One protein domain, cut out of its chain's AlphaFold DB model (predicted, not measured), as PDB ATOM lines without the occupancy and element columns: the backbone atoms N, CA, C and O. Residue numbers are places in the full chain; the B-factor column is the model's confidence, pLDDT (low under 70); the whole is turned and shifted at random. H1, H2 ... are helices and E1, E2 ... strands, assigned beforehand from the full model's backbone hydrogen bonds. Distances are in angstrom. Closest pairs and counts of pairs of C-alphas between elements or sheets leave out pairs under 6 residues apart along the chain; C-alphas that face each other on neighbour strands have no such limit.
ATOM      1  N   GLU A  13      26.244 -54.394 -25.490       61.47
ATOM      2  CA  GLU A  13      26.212 -53.760 -26.809       61.47
ATOM      3  C   GLU A  13      25.911 -52.266 -26.678       61.47
ATOM      4  O   GLU A  13      25.020 -51.870 -25.928       61.47
ATOM      5  N   TYR A  14      26.666 -51.434 -27.401       61.59
ATOM      6  CA  TYR A  14      26.456 -49.987 -27.450       61.59
ATOM      7  C   TYR A  14      26.144 -49.537 -28.887       61.59
ATOM      8  O   TYR A  14      26.957 -49.807 -29.780       61.59
ATOM      9  N   PRO A  15      25.007 -48.854 -29.126       59.66
ATOM     10  CA  PRO A  15      24.656 -48.329 -30.439       59.66
ATOM     11  C   PRO A  15      25.395 -47.014 -30.735       59.66
ATOM     12  O   PRO A  15      25.413 -46.087 -29.924       59.66
ATOM     13  N   LEU A  16      25.975 -46.907 -31.927       67.06
ATOM     14  CA  LEU A  16      26.538 -45.673 -32.480       67.06
ATOM     15  C   LEU A  16      25.538 -44.996 -33.437       67.06
ATOM     16  O   LEU A  16      24.482 -45.549 -33.750       67.06
ATOM     17  N   MET A  17      25.868 -43.788 -33.916       54.38
ATOM     18  CA  MET A  17      25.138 -43.200 -35.048       54.38
ATOM     19  C   MET A  17      25.205 -44.173 -36.240       54.38
ATOM     20  O   MET A  17      26.253 -44.765 -36.476       54.38
ATOM     21  N   GLU A  18      24.084 -44.350 -36.949       57.66
ATOM     22  CA  GLU A  18      23.940 -45.252 -38.112       57.66
ATOM     23  C   GLU A  18      23.957 -46.768 -37.814       57.66
ATOM     24  O   GLU A  18      24.632 -47.532 -38.496       57.66
ATOM     25  N   LEU A  19      23.176 -47.239 -36.826       64.44
ATOM     26  CA  LEU A  19      22.912 -48.678 -36.583       64.44
ATOM     27  C   LEU A  19      24.172 -49.552 -36.372       64.44
ATOM     28  O   LEU A  19      24.107 -50.777 -36.470       64.44
ATOM     29  N   GLN A  20      25.322 -48.949 -36.070       73.88
ATOM     30  CA  GLN A  20      26.547 -49.681 -35.761       73.88
ATOM     31  C   GLN A  20      26.557 -50.097 -34.290       73.88
ATOM     32  O   GLN A  20      26.233 -49.301 -33.408       73.88
ATOM     33  N   PHE A  21      26.977 -51.334 -34.020       76.19
ATOM     34  CA  PHE A  21      27.048 -51.893 -32.673       76.19
ATOM     35  C   PHE A  21      28.485 -52.233 -32.307       76.19
ATOM     36  O   PHE A  21      29.186 -52.924 -33.050       76.19
ATOM     37  N   ILE A  22      28.903 -51.799 -31.121       82.69
ATOM     38  CA  ILE A  22      30.134 -52.283 -30.497       82.69
ATOM     39  C   ILE A  22      29.758 -53.271 -29.401       82.69
ATOM     40  O   ILE A  22      28.999 -52.938 -28.494       82.69
ATOM     41  N   ARG A  23      30.332 -54.476 -29.472       85.25
ATOM     42  CA  ARG A  23      30.157 -55.535 -28.477       85.25
ATOM     43  C   ARG A  23      31.409 -55.655 -27.602       85.25
ATOM     44  O   ARG A  23      32.489 -55.986 -28.098       85.25
ATOM     45  N   ALA A  24      31.267 -55.427 -26.299       88.31
ATOM     46  CA  ALA A  24      32.382 -55.447 -25.353       88.31
ATOM     47  C   ALA A  24      32.576 -56.829 -24.706       88.31
ATOM     48  O   ALA A  24      31.757 -57.264 -23.908       88.31
ATOM     49  N   LYS A  25      33.704 -57.503 -24.977       84.75
ATOM     50  CA  LYS A  25      33.972 -58.891 -24.528       84.75
ATOM     51  C   LYS A  25      34.122 -59.093 -23.011       84.75
ATOM     52  O   LYS A  25      34.147 -60.237 -22.570       84.75
ATOM     53  N   LYS A  26      34.328 -58.022 -22.239       90.44
ATOM     54  CA  LYS A  26      34.622 -58.100 -20.797       90.44
ATOM     55  C   LYS A  26      33.749 -57.171 -19.974       90.44
ATOM     56  O   LYS A  26      33.111 -57.623 -19.036       90.44
ATOM     57  N   ALA A  27      33.780 -55.883 -20.299       91.56
ATOM     58  CA  ALA A  27      33.062 -54.851 -19.573       91.56
ATOM     59  C   ALA A  27      32.934 -53.580 -20.413       91.56
ATOM     60  O   ALA A  27      33.725 -53.358 -21.333       91.56
ATOM     61  N   VAL A  28      31.968 -52.740 -20.052       93.88
ATOM     62  CA  VAL A  28      31.840 -51.355 -20.515       93.88
ATOM     63  C   VAL A  28      32.103 -50.441 -19.326       93.88
ATOM     64  O   VAL A  28      31.549 -50.651 -18.249       93.88
ATOM     65  N   VAL A  29      32.945 -49.428 -19.521       94.44
ATOM     66  CA  VAL A  29      33.199 -48.381 -18.524       94.44
ATOM     67  C   VAL A  29      32.656 -47.064 -19.071       94.44
ATOM     68  O   VAL A  29      33.141 -46.567 -20.085       94.44
ATOM     69  N   SER A  30      31.628 -46.521 -18.423       93.88
ATOM     70  CA  SER A  30      31.016 -45.242 -18.780       93.88
ATOM     71  C   SER A  30      31.678 -44.105 -18.009       93.88
ATOM     72  O   SER A  30      31.609 -44.072 -16.785       93.88
ATOM     73  N   ASN A  31      32.276 -43.155 -18.731       93.50
ATOM     74  CA  ASN A  31      32.711 -41.866 -18.176       93.50
ATOM     75  C   ASN A  31      31.640 -40.766 -18.347       93.50
ATOM     76  O   ASN A  31      31.899 -39.586 -18.121       93.50
ATOM     77  N   ALA A  32      30.443 -41.122 -18.827       93.38
ATOM     78  CA  ALA A  32      29.318 -40.200 -18.790       93.38
ATOM     79  C   ALA A  32      28.871 -40.013 -17.333       93.38
ATOM     80  O   ALA A  32      29.051 -40.909 -16.504       93.38
ATOM     81  N   SER A  33      28.241 -38.876 -17.023       92.50
ATOM     82  CA  SER A  33      27.688 -38.670 -15.679       92.50
ATOM     83  C   SER A  33      26.721 -39.801 -15.315       92.50
ATOM     84  O   SER A  33      26.158 -40.459 -16.198       92.50
ATOM     85  N   MET A  34      26.480 -40.040 -14.026       92.81
ATOM     86  CA  MET A  34      25.550 -41.106 -13.633       92.81
ATOM     87  C   MET A  34      24.126 -40.879 -14.174       92.81
ATOM     88  O   MET A  34      23.460 -41.844 -14.543       92.81
ATOM     89  N   TRP A  35      23.687 -39.619 -14.308       94.44
ATOM     90  CA  TRP A  35      22.395 -39.272 -14.911       94.44
ATOM     91  C   TRP A  35      22.361 -39.569 -16.406       94.44
ATOM     92  O   TRP A  35      21.359 -40.064 -16.914       94.44
ATOM     93  N   ASP A  36      23.445 -39.281 -17.123       94.75
ATOM     94  CA  ASP A  36      23.500 -39.530 -18.564       94.75
ATOM     95  C   ASP A  36      23.686 -41.016 -18.859       94.75
ATOM     96  O   ASP A  36      23.018 -41.543 -19.741       94.75
ATOM     97  N   THR A  37      24.485 -41.721 -18.054       93.81
ATOM     98  CA  THR A  37      24.566 -43.185 -18.089       93.81
ATOM     99  C   THR A  37      23.186 -43.794 -17.859       93.81
ATOM    100  O   THR A  37      22.773 -44.639 -18.641       93.81
ATOM    101  N   LEU A  38      22.420 -43.325 -16.865       93.75
ATOM    102  CA  LEU A  38      21.058 -43.812 -16.616       93.75
ATOM    103  C   LEU A  38      20.131 -43.628 -17.830       93.75
ATOM    104  O   LEU A  38      19.383 -44.546 -18.153       93.75
ATOM    105  N   LYS A  39      20.203 -42.490 -18.537       92.62
ATOM    106  CA  LYS A  39      19.415 -42.233 -19.764       92.62
ATOM    107  C   LYS A  39      19.792 -43.150 -20.928       92.62
ATOM    108  O   LYS A  39      18.973 -43.364 -21.820       92.62
ATOM    109  N   LEU A  40      21.026 -43.648 -20.943       90.94
ATOM    110  CA  LEU A  40      21.482 -44.607 -21.941       90.94
ATOM    111  C   LEU A  40      21.003 -46.023 -21.628       90.94
ATOM    112  O   LEU A  40      21.047 -46.844 -22.520       90.94
ATOM    113  N   LEU A  41      20.544 -46.351 -20.420       89.81
ATOM    114  CA  LEU A  41      20.190 -47.730 -20.077       89.81
ATOM    115  C   LEU A  41      18.717 -48.067 -20.372       89.81
ATOM    116  O   LEU A  41      17.855 -47.188 -20.313       89.81
ATOM    117  N   PRO A  42      18.396 -49.347 -20.653       85.81
ATOM    118  CA  PRO A  42      17.021 -49.846 -20.656       85.81
ATOM    119  C   PRO A  42      16.359 -49.600 -19.307       85.81
ATOM    120  O   PRO A  42      16.927 -49.953 -18.272       85.81
ATOM    121  N   GLN A  43      15.145 -49.060 -19.289       86.25
ATOM    122  CA  GLN A  43      14.443 -48.838 -18.020       86.25
ATOM    123  C   GLN A  43      14.031 -50.161 -17.360       86.25
ATOM    124  O   GLN A  43      13.921 -50.244 -16.142       86.25
ATOM    125  N   GLU A  44      13.853 -51.209 -18.160       88.00
ATOM    126  CA  GLU A  44      13.384 -52.532 -17.757       88.00
ATOM    127  C   GLU A  44      14.448 -53.322 -16.987       88.00
ATOM    128  O   GLU A  44      14.117 -54.199 -16.192       88.00
ATOM    129  N   VAL A  45      15.731 -53.017 -17.217       87.19
ATOM    130  CA  VAL A  45      16.868 -53.758 -16.640       87.19
ATOM    131  C   VAL A  45      17.513 -53.012 -15.472       87.19
ATOM    132  O   VAL A  45      18.375 -53.560 -14.785       87.19
ATOM    133  N   VAL A  46      17.105 -51.762 -15.240       91.62
ATOM    134  CA  VAL A  46      17.608 -50.926 -14.152       91.62
ATOM    135  C   VAL A  46      16.651 -51.010 -12.958       91.62
ATOM    136  O   VAL A  46      15.489 -50.617 -13.070       91.62
ATOM    137  N   PRO A  47      17.110 -51.463 -11.776       94.31
ATOM    138  CA  PRO A  47      16.280 -51.466 -10.576       94.31
ATOM    139  C   PRO A  47      15.778 -50.063 -10.222       94.31
ATOM    140  O   PRO A  47      16.564 -49.113 -10.166       94.31
ATOM    141  N   LYS A  48      14.488 -49.945  -9.876       94.25
ATOM    142  CA  LYS A  48      13.866 -48.664  -9.482       94.25
ATOM    143  C   LYS A  48      14.601 -47.970  -8.332       94.25
ATOM    144  O   LYS A  48      14.691 -46.749  -8.300       94.25
ATOM    145  N   SER A  49      15.148 -48.734  -7.387       93.69
ATOM    146  CA  SER A  49      15.946 -48.190  -6.281       93.69
ATOM    147  C   SER A  49      17.208 -47.471  -6.772       93.69
ATOM    148  O   SER A  49      17.538 -46.400  -6.270       93.69
ATOM    149  N   TYR A  50      17.882 -48.015  -7.790       92.25
ATOM    150  CA  TYR A  50      19.073 -47.410  -8.379       92.25
ATOM    151  C   TYR A  50      18.733 -46.155  -9.185       92.25
ATOM    152  O   TYR A  50      19.387 -45.126  -9.006       92.25
ATOM    153  N   SER A  51      17.690 -46.212 -10.022       94.00
ATOM    154  CA  SER A  51      17.237 -45.043 -10.783       94.00
ATOM    155  C   SER A  51      16.779 -43.914  -9.862       94.00
ATOM    156  O   SER A  51      17.149 -42.764 -10.079       94.00
ATOM    157  N   ASN A  52      16.024 -44.238  -8.805       93.94
ATOM    158  CA  ASN A  52      15.564 -43.255  -7.827       93.94
ATOM    159  C   ASN A  52      16.749 -42.601  -7.127       93.94
ATOM    160  O   ASN A  52      16.821 -41.380  -7.120       93.94
ATOM    161  N   ARG A  53      17.717 -43.392  -6.641       91.88
ATOM    162  CA  ARG A  53      18.927 -42.863  -6.000       91.88
ATOM    163  C   ARG A  53      19.665 -41.865  -6.895       91.88
ATOM    164  O   ARG A  53      20.031 -40.796  -6.422       91.88
ATOM    165  N   ILE A  54      19.870 -42.187  -8.176       92.75
ATOM    166  CA  ILE A  54      20.525 -41.274  -9.128       92.75
ATOM    167  C   ILE A  54      19.700 -39.997  -9.318       92.75
ATOM    168  O   ILE A  54      20.239 -38.896  -9.225       92.75
ATOM    169  N   ASN A  55      18.394 -40.130  -9.557       92.69
ATOM    170  CA  ASN A  55      17.516 -38.989  -9.820       92.69
ATOM    171  C   ASN A  55      17.355 -38.062  -8.607       92.69
ATOM    172  O   ASN A  55      17.179 -36.863  -8.795       92.69
ATOM    173  N   THR A  56      17.439 -38.591  -7.384       92.12
ATOM    174  CA  THR A  56      17.360 -37.807  -6.142       92.12
ATOM    175  C   THR A  56      18.719 -37.345  -5.628       92.12
ATOM    176  O   THR A  56      18.768 -36.671  -4.603       92.12
ATOM    177  N   THR A  57      19.829 -37.717  -6.274       91.12
ATOM    178  CA  THR A  57      21.141 -37.226  -5.845       91.12
ATOM    179  C   THR A  57      21.249 -35.736  -6.151       91.12
ATOM    180  O   THR A  57      21.096 -35.323  -7.305       91.12
ATOM    181  N   SER A  58      21.546 -34.947  -5.119       90.81
ATOM    182  CA  SER A  58      21.791 -33.513  -5.234       90.81
ATOM    183  C   SER A  58      22.887 -33.221  -6.253       90.81
ATOM    184  O   SER A  58      23.902 -33.916  -6.324       90.81
ATOM    185  N   GLN A  59      22.683 -32.180  -7.050       92.00
ATOM    186  CA  GLN A  59      23.614 -31.734  -8.081       92.00
ATOM    187  C   GLN A  59      24.243 -30.419  -7.654       92.00
ATOM    188  O   GLN A  59      23.563 -29.587  -7.059       92.00
ATOM    189  N   PRO A 195      27.725 -34.487  -8.641       90.62
ATOM    190  CA  PRO A 195      27.003 -34.614  -7.381       90.62
ATOM    191  C   PRO A 195      27.453 -33.584  -6.336       90.62
ATOM    192  O   PRO A 195      28.641 -33.471  -6.041       90.62
ATOM    193  N   ALA A 196      26.496 -32.888  -5.723       89.31
ATOM    194  CA  ALA A 196      26.722 -32.031  -4.561       89.31
ATOM    195  C   ALA A 196      26.579 -32.863  -3.283       89.31
ATOM    196  O   ALA A 196      25.534 -32.859  -2.633       89.31
ATOM    197  N   ILE A 197      27.624 -33.620  -2.955       85.44
ATOM    198  CA  ILE A 197      27.673 -34.430  -1.736       85.44
ATOM    199  C   ILE A 197      28.443 -33.658  -0.671       85.44
ATOM    200  O   ILE A 197      29.622 -33.347  -0.846       85.44
ATOM    201  N   GLN A 198      27.773 -33.348   0.437       83.31
ATOM    202  CA  GLN A 198      28.404 -32.666   1.557       83.31
ATOM    203  C   GLN A 198      29.437 -33.587   2.224       83.31
ATOM    204  O   GLN A 198      29.193 -34.766   2.497       83.31
ATOM    205  N   ALA A 199      30.618 -33.034   2.493       80.38
ATOM    206  CA  ALA A 199      31.685 -33.768   3.156       80.38
ATOM    207  C   ALA A 199      31.234 -34.242   4.549       80.38
ATOM    208  O   ALA A 199      30.678 -33.474   5.332       80.38
ATOM    209  N   GLY A 200      31.492 -35.514   4.851       81.88
ATOM    210  CA  GLY A 200      31.167 -36.123   6.144       81.88
ATOM    211  C   GLY A 200      29.716 -36.586   6.306       81.88
ATOM    212  O   GLY A 200      29.430 -37.246   7.300       81.88
ATOM    213  N   THR A 201      28.815 -36.297   5.359       83.94
ATOM    214  CA  THR A 201      27.417 -36.769   5.425       83.94
ATOM    215  C   THR A 201      27.166 -38.001   4.566       83.94
ATOM    216  O   THR A 201      26.376 -38.856   4.950       83.94
ATOM    217  N   ASP A 202      27.812 -38.090   3.402       82.81
ATOM    218  CA  ASP A 202      27.674 -39.219   2.482       82.81
ATOM    219  C   ASP A 202      28.941 -39.371   1.619       82.81
ATOM    220  O   ASP A 202      29.872 -38.563   1.692       82.81
ATOM    221  N   THR A 203      28.988 -40.421   0.806       83.69
ATOM    222  CA  THR A 203      30.091 -40.737  -0.103       83.69
ATOM    223  C   THR A 203      29.614 -40.775  -1.546       83.69
ATOM    224  O   THR A 203      28.480 -41.150  -1.844       83.69
ATOM    225  N   PHE A 204      30.501 -40.406  -2.471       84.88
ATOM    226  CA  PHE A 204      30.225 -40.558  -3.896       84.88
ATOM    227  C   PHE A 204      29.897 -42.019  -4.238       84.88
ATOM    228  O   PHE A 204      30.498 -42.933  -3.663       84.88
ATOM    229  N   PRO A 205      28.989 -42.266  -5.201       85.62
ATOM    230  CA  PRO A 205      28.692 -43.617  -5.652       85.62
ATOM    231  C   PRO A 205      29.960 -44.374  -6.065       85.62
ATOM    232  O   PRO A 205      30.849 -43.826  -6.714       85.62
ATOM    233  N   GLY A 206      30.042 -45.660  -5.724       87.19
ATOM    234  CA  GLY A 206      31.106 -46.522  -6.235       87.19
ATOM    235  C   GLY A 206      31.023 -46.724  -7.754       87.19
ATOM    236  O   GLY A 206      30.019 -46.424  -8.395       87.19
ATOM    237  N   HIS A 207      32.076 -47.310  -8.324       90.62
ATOM    238  CA  HIS A 207      32.183 -47.606  -9.758       90.62
ATOM    239  C   HIS A 207      31.188 -48.673 -10.260       90.62
ATOM    240  O   HIS A 207      30.958 -48.790 -11.460       90.62
ATOM    241  N   SER A 208      30.628 -49.499  -9.372       91.50
ATOM    242  CA  SER A 208      29.748 -50.612  -9.750       91.50
ATOM    243  C   SER A 208      28.317 -50.156 -10.048       91.50
ATOM    244  O   SER A 208      27.761 -49.316  -9.339       91.50
ATOM    245  N   THR A 209      27.695 -50.771 -11.055       91.69
ATOM    246  CA  THR A 209      26.270 -50.594 -11.372       91.69
ATOM    247  C   THR A 209      25.487 -51.894 -11.120       91.69
ATOM    248  O   THR A 209      26.095 -52.959 -11.003       91.69
ATOM    249  N   PRO A 210      24.142 -51.855 -11.059       90.88
ATOM    250  CA  PRO A 210      23.321 -53.064 -10.977       90.88
ATOM    251  C   PRO A 210      23.378 -53.949 -12.227       90.88
ATOM    252  O   PRO A 210      22.857 -55.060 -12.201       90.88
ATOM    253  N   ILE A 211      23.960 -53.454 -13.322       90.44
ATOM    254  CA  ILE A 211      24.119 -54.203 -14.563       90.44
ATOM    255  C   ILE A 211      25.497 -54.876 -14.525       90.44
ATOM    256  O   ILE A 211      26.516 -54.177 -14.493       90.44
ATOM    257  N   PRO A 212      25.564 -56.220 -14.542       89.31
ATOM    258  CA  PRO A 212      26.825 -56.941 -14.604       89.31
ATOM    259  C   PRO A 212      27.713 -56.433 -15.739       89.31
ATOM    260  O   PRO A 212      27.248 -56.208 -16.857       89.31
ATOM    261  N   HIS A 213      29.003 -56.275 -15.442       91.19
ATOM    262  CA  HIS A 213      30.026 -55.825 -16.390       91.19
ATOM    263  C   HIS A 213      29.857 -54.391 -16.920       91.19
ATOM    264  O   HIS A 213      30.608 -53.985 -17.809       91.19
ATOM    265  N   LEU A 214      28.926 -53.607 -16.369       93.50
ATOM    266  CA  LEU A 214      28.851 -52.169 -16.586       93.50
ATOM    267  C   LEU A 214      29.386 -51.435 -15.357       93.50
ATOM    268  O   LEU A 214      28.861 -51.576 -14.249       93.50
ATOM    269  N   TYR A 215      30.395 -50.604 -15.588       94.00
ATOM    270  CA  TYR A 215      31.015 -49.768 -14.570       94.00
ATOM    271  C   TYR A 215      30.914 -48.294 -14.945       94.00
ATOM    272  O   TYR A 215      30.889 -47.943 -16.125       94.00
ATOM    273  N   CYS A 216      30.897 -47.434 -13.937       93.00
ATOM    274  CA  CYS A 216      31.008 -45.992 -14.088       93.00
ATOM    275  C   CYS A 216      32.390 -45.530 -13.615       93.00
ATOM    276  O   CYS A 216      32.951 -46.084 -12.668       93.00
ATOM    277  N   CYS A 217      32.919 -44.498 -14.258       92.88
ATOM    278  CA  CYS A 217      34.061 -43.729 -13.785       92.88
ATOM    279  C   CYS A 217      33.774 -42.232 -13.947       92.88
ATOM    280  O   CYS A 217      32.733 -41.839 -14.478       92.88
ATOM    281  N   GLY A 218      34.696 -41.397 -13.476       89.38
ATOM    282  CA  GLY A 218      34.563 -39.953 -13.576       89.38
ATOM    283  C   GLY A 218      34.062 -39.310 -12.287       89.38
ATOM    284  O   GLY A 218      34.047 -39.900 -11.210       89.38
ATOM    285  N   ASP A 219      33.618 -38.073 -12.422       86.25
ATOM    286  CA  ASP A 219      33.278 -37.163 -11.322       86.25
ATOM    287  C   ASP A 219      31.925 -37.463 -10.654       86.25
ATOM    288  O   ASP A 219      31.568 -36.859  -9.647       86.25
ATOM    289  N   SER A 220      31.159 -38.403 -11.214       86.94
ATOM    290  CA  SER A 220      29.948 -38.959 -10.598       86.94
ATOM    291  C   SER A 220      30.231 -40.214  -9.769       86.94
ATOM    292  O   SER A 220      29.300 -40.814  -9.236       86.94
ATOM    293  N   THR A 221      31.496 -40.630  -9.689       87.12
ATOM    294  CA  THR A 221      31.937 -41.798  -8.927       87.12
ATOM    295  C   THR A 221      33.018 -41.421  -7.930       87.12
ATOM    296  O   THR A 221      33.725 -40.436  -8.119       87.12
ATOM    297  N   PHE A 222      33.157 -42.209  -6.866       84.06
ATOM    298  CA  PHE A 222      34.238 -42.051  -5.900       84.06
ATOM    299  C   PHE A 222      35.611 -42.083  -6.606       84.06
ATOM    300  O   PHE A 222      35.830 -42.980  -7.427       84.06
ATOM    301  N   PRO A 223      36.546 -41.164  -6.283       81.06
ATOM    302  CA  PRO A 223      36.527 -40.266  -5.119       81.06
ATOM    303  C   PRO A 223      35.765 -38.941  -5.279       81.06
ATOM    304  O   PRO A 223      35.491 -38.325  -4.252       81.06
ATOM    305  N   GLY A 224      35.336 -38.567  -6.490       81.31
ATOM    306  CA  GLY A 224      34.442 -37.426  -6.730       81.31
ATOM    307  C   GLY A 224      34.952 -36.421  -7.770       81.31
ATOM    308  O   GLY A 224      35.611 -36.778  -8.748       81.31
ATOM    309  N   ILE A 225      34.584 -35.150  -7.587       78.94
ATOM    310  CA  ILE A 225      34.796 -34.057  -8.547       78.94
ATOM    311  C   ILE A 225      36.235 -33.512  -8.471       78.94
ATOM    312  O   ILE A 225      36.772 -33.253  -7.396       78.94
ATOM    313  N   GLY A 226      36.832 -33.241  -9.637       72.06
ATOM    314  CA  GLY A 226      38.112 -32.537  -9.774       72.06
ATOM    315  C   GLY A 226      39.265 -33.432 -10.230       72.06
ATOM    316  O   GLY A 226      39.269 -34.638 -10.015       72.06
ATOM    317  N   VAL A 227      40.274 -32.839 -10.877       60.22
ATOM    318  CA  VAL A 227      41.354 -33.587 -11.557       60.22
ATOM    319  C   VAL A 227      42.090 -34.553 -10.622       60.22
ATOM    320  O   VAL A 227      42.339 -35.689 -11.007       60.22
ATOM    321  N   LEU A 228      42.383 -34.133  -9.386       40.50
ATOM    322  CA  LEU A 228      43.061 -34.975  -8.387       40.50
ATOM    323  C   LEU A 228      42.197 -36.140  -7.885       40.50
ATOM    324  O   LEU A 228      42.725 -37.124  -7.384       40.50
ATOM    325  N   GLN A 229      40.876 -36.027  -8.008       56.25
ATOM    326  CA  GLN A 229      39.945 -37.101  -7.679       56.25
ATOM    327  C   GLN A 229      39.741 -38.035  -8.889       56.25
ATOM    328  O   GLN A 229      39.602 -39.244  -8.736       56.25
ATOM    329  N   LEU A 230      39.817 -37.506 -10.111       49.50
ATOM    330  CA  LEU A 230      39.695 -38.280 -11.351       49.50
ATOM    331  C   LEU A 230      40.943 -39.095 -11.706       49.50
ATOM    332  O   LEU A 230      40.837 -40.151 -12.329       49.50
ATOM    333  N   LEU A 231      42.120 -38.595 -11.342       44.97
ATOM    334  CA  LEU A 231      43.394 -39.278 -11.500       44.97
ATOM    335  C   LEU A 231      43.814 -39.782 -10.121       44.97
ATOM    336  O   LEU A 231      44.405 -39.006  -9.368       44.97
TER     337      LEU A 231
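This is residues 13 to 59 and 195 to 231 of the 236 residues of the protein "Putative prolycopene isomerase" of Medicago truncatula (UniProt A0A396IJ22). With little regular structure, the domain has the short strand pair E3 and E4 and helix H1 near its middle, the hairpin E1 and E2 at one end, and unnamed residues 195 to 213 reaching to the other. H2 packs on H1; H3 lies far from the middle. The 84 printed residues, 32 in named elements, run E1 E2 E3 H1 H2 E4 H3, mixed in class, only just compact, close to loose (radius of gyration of the C-alphas 13.8 A), spanning 44 by 30 by 22 A.

E1 is residues 13 to 15, from C-alpha 13 at (26.212, -53.760, -26.809); E2 21 to 24, 9.7 A; E3 28 to 30; H1 34 to 40, 9.9 A; H2 48 to 55, 10.3 A; E4 214 to 216; H3 227 to 230, ending at C-alpha 230 (39.695, -38.280, -11.351).

E1 and E2 are antiparallel (N 14 to O 22, 3.0 A). E3 and E4 are parallel (N 30 to O 215, 2.8 A). H1 and H2 touch at a steep tilt of 60 degrees, opposite ways; the closest C-alphas, Trp 35 and Ile 54, are 6.4 A apart. H3 is apart from H1 and H2. In H1 and H2 every O i to N i+4 pair is within hydrogen-bond range; H3 is too short for one.

Residues 60 to 194 are not printed; C-alphas 59 and 195 are 4.5 A apart. Of the links printed whole, none is long. Residues 13 to 19 and 227 to 231 have pLDDT under 70.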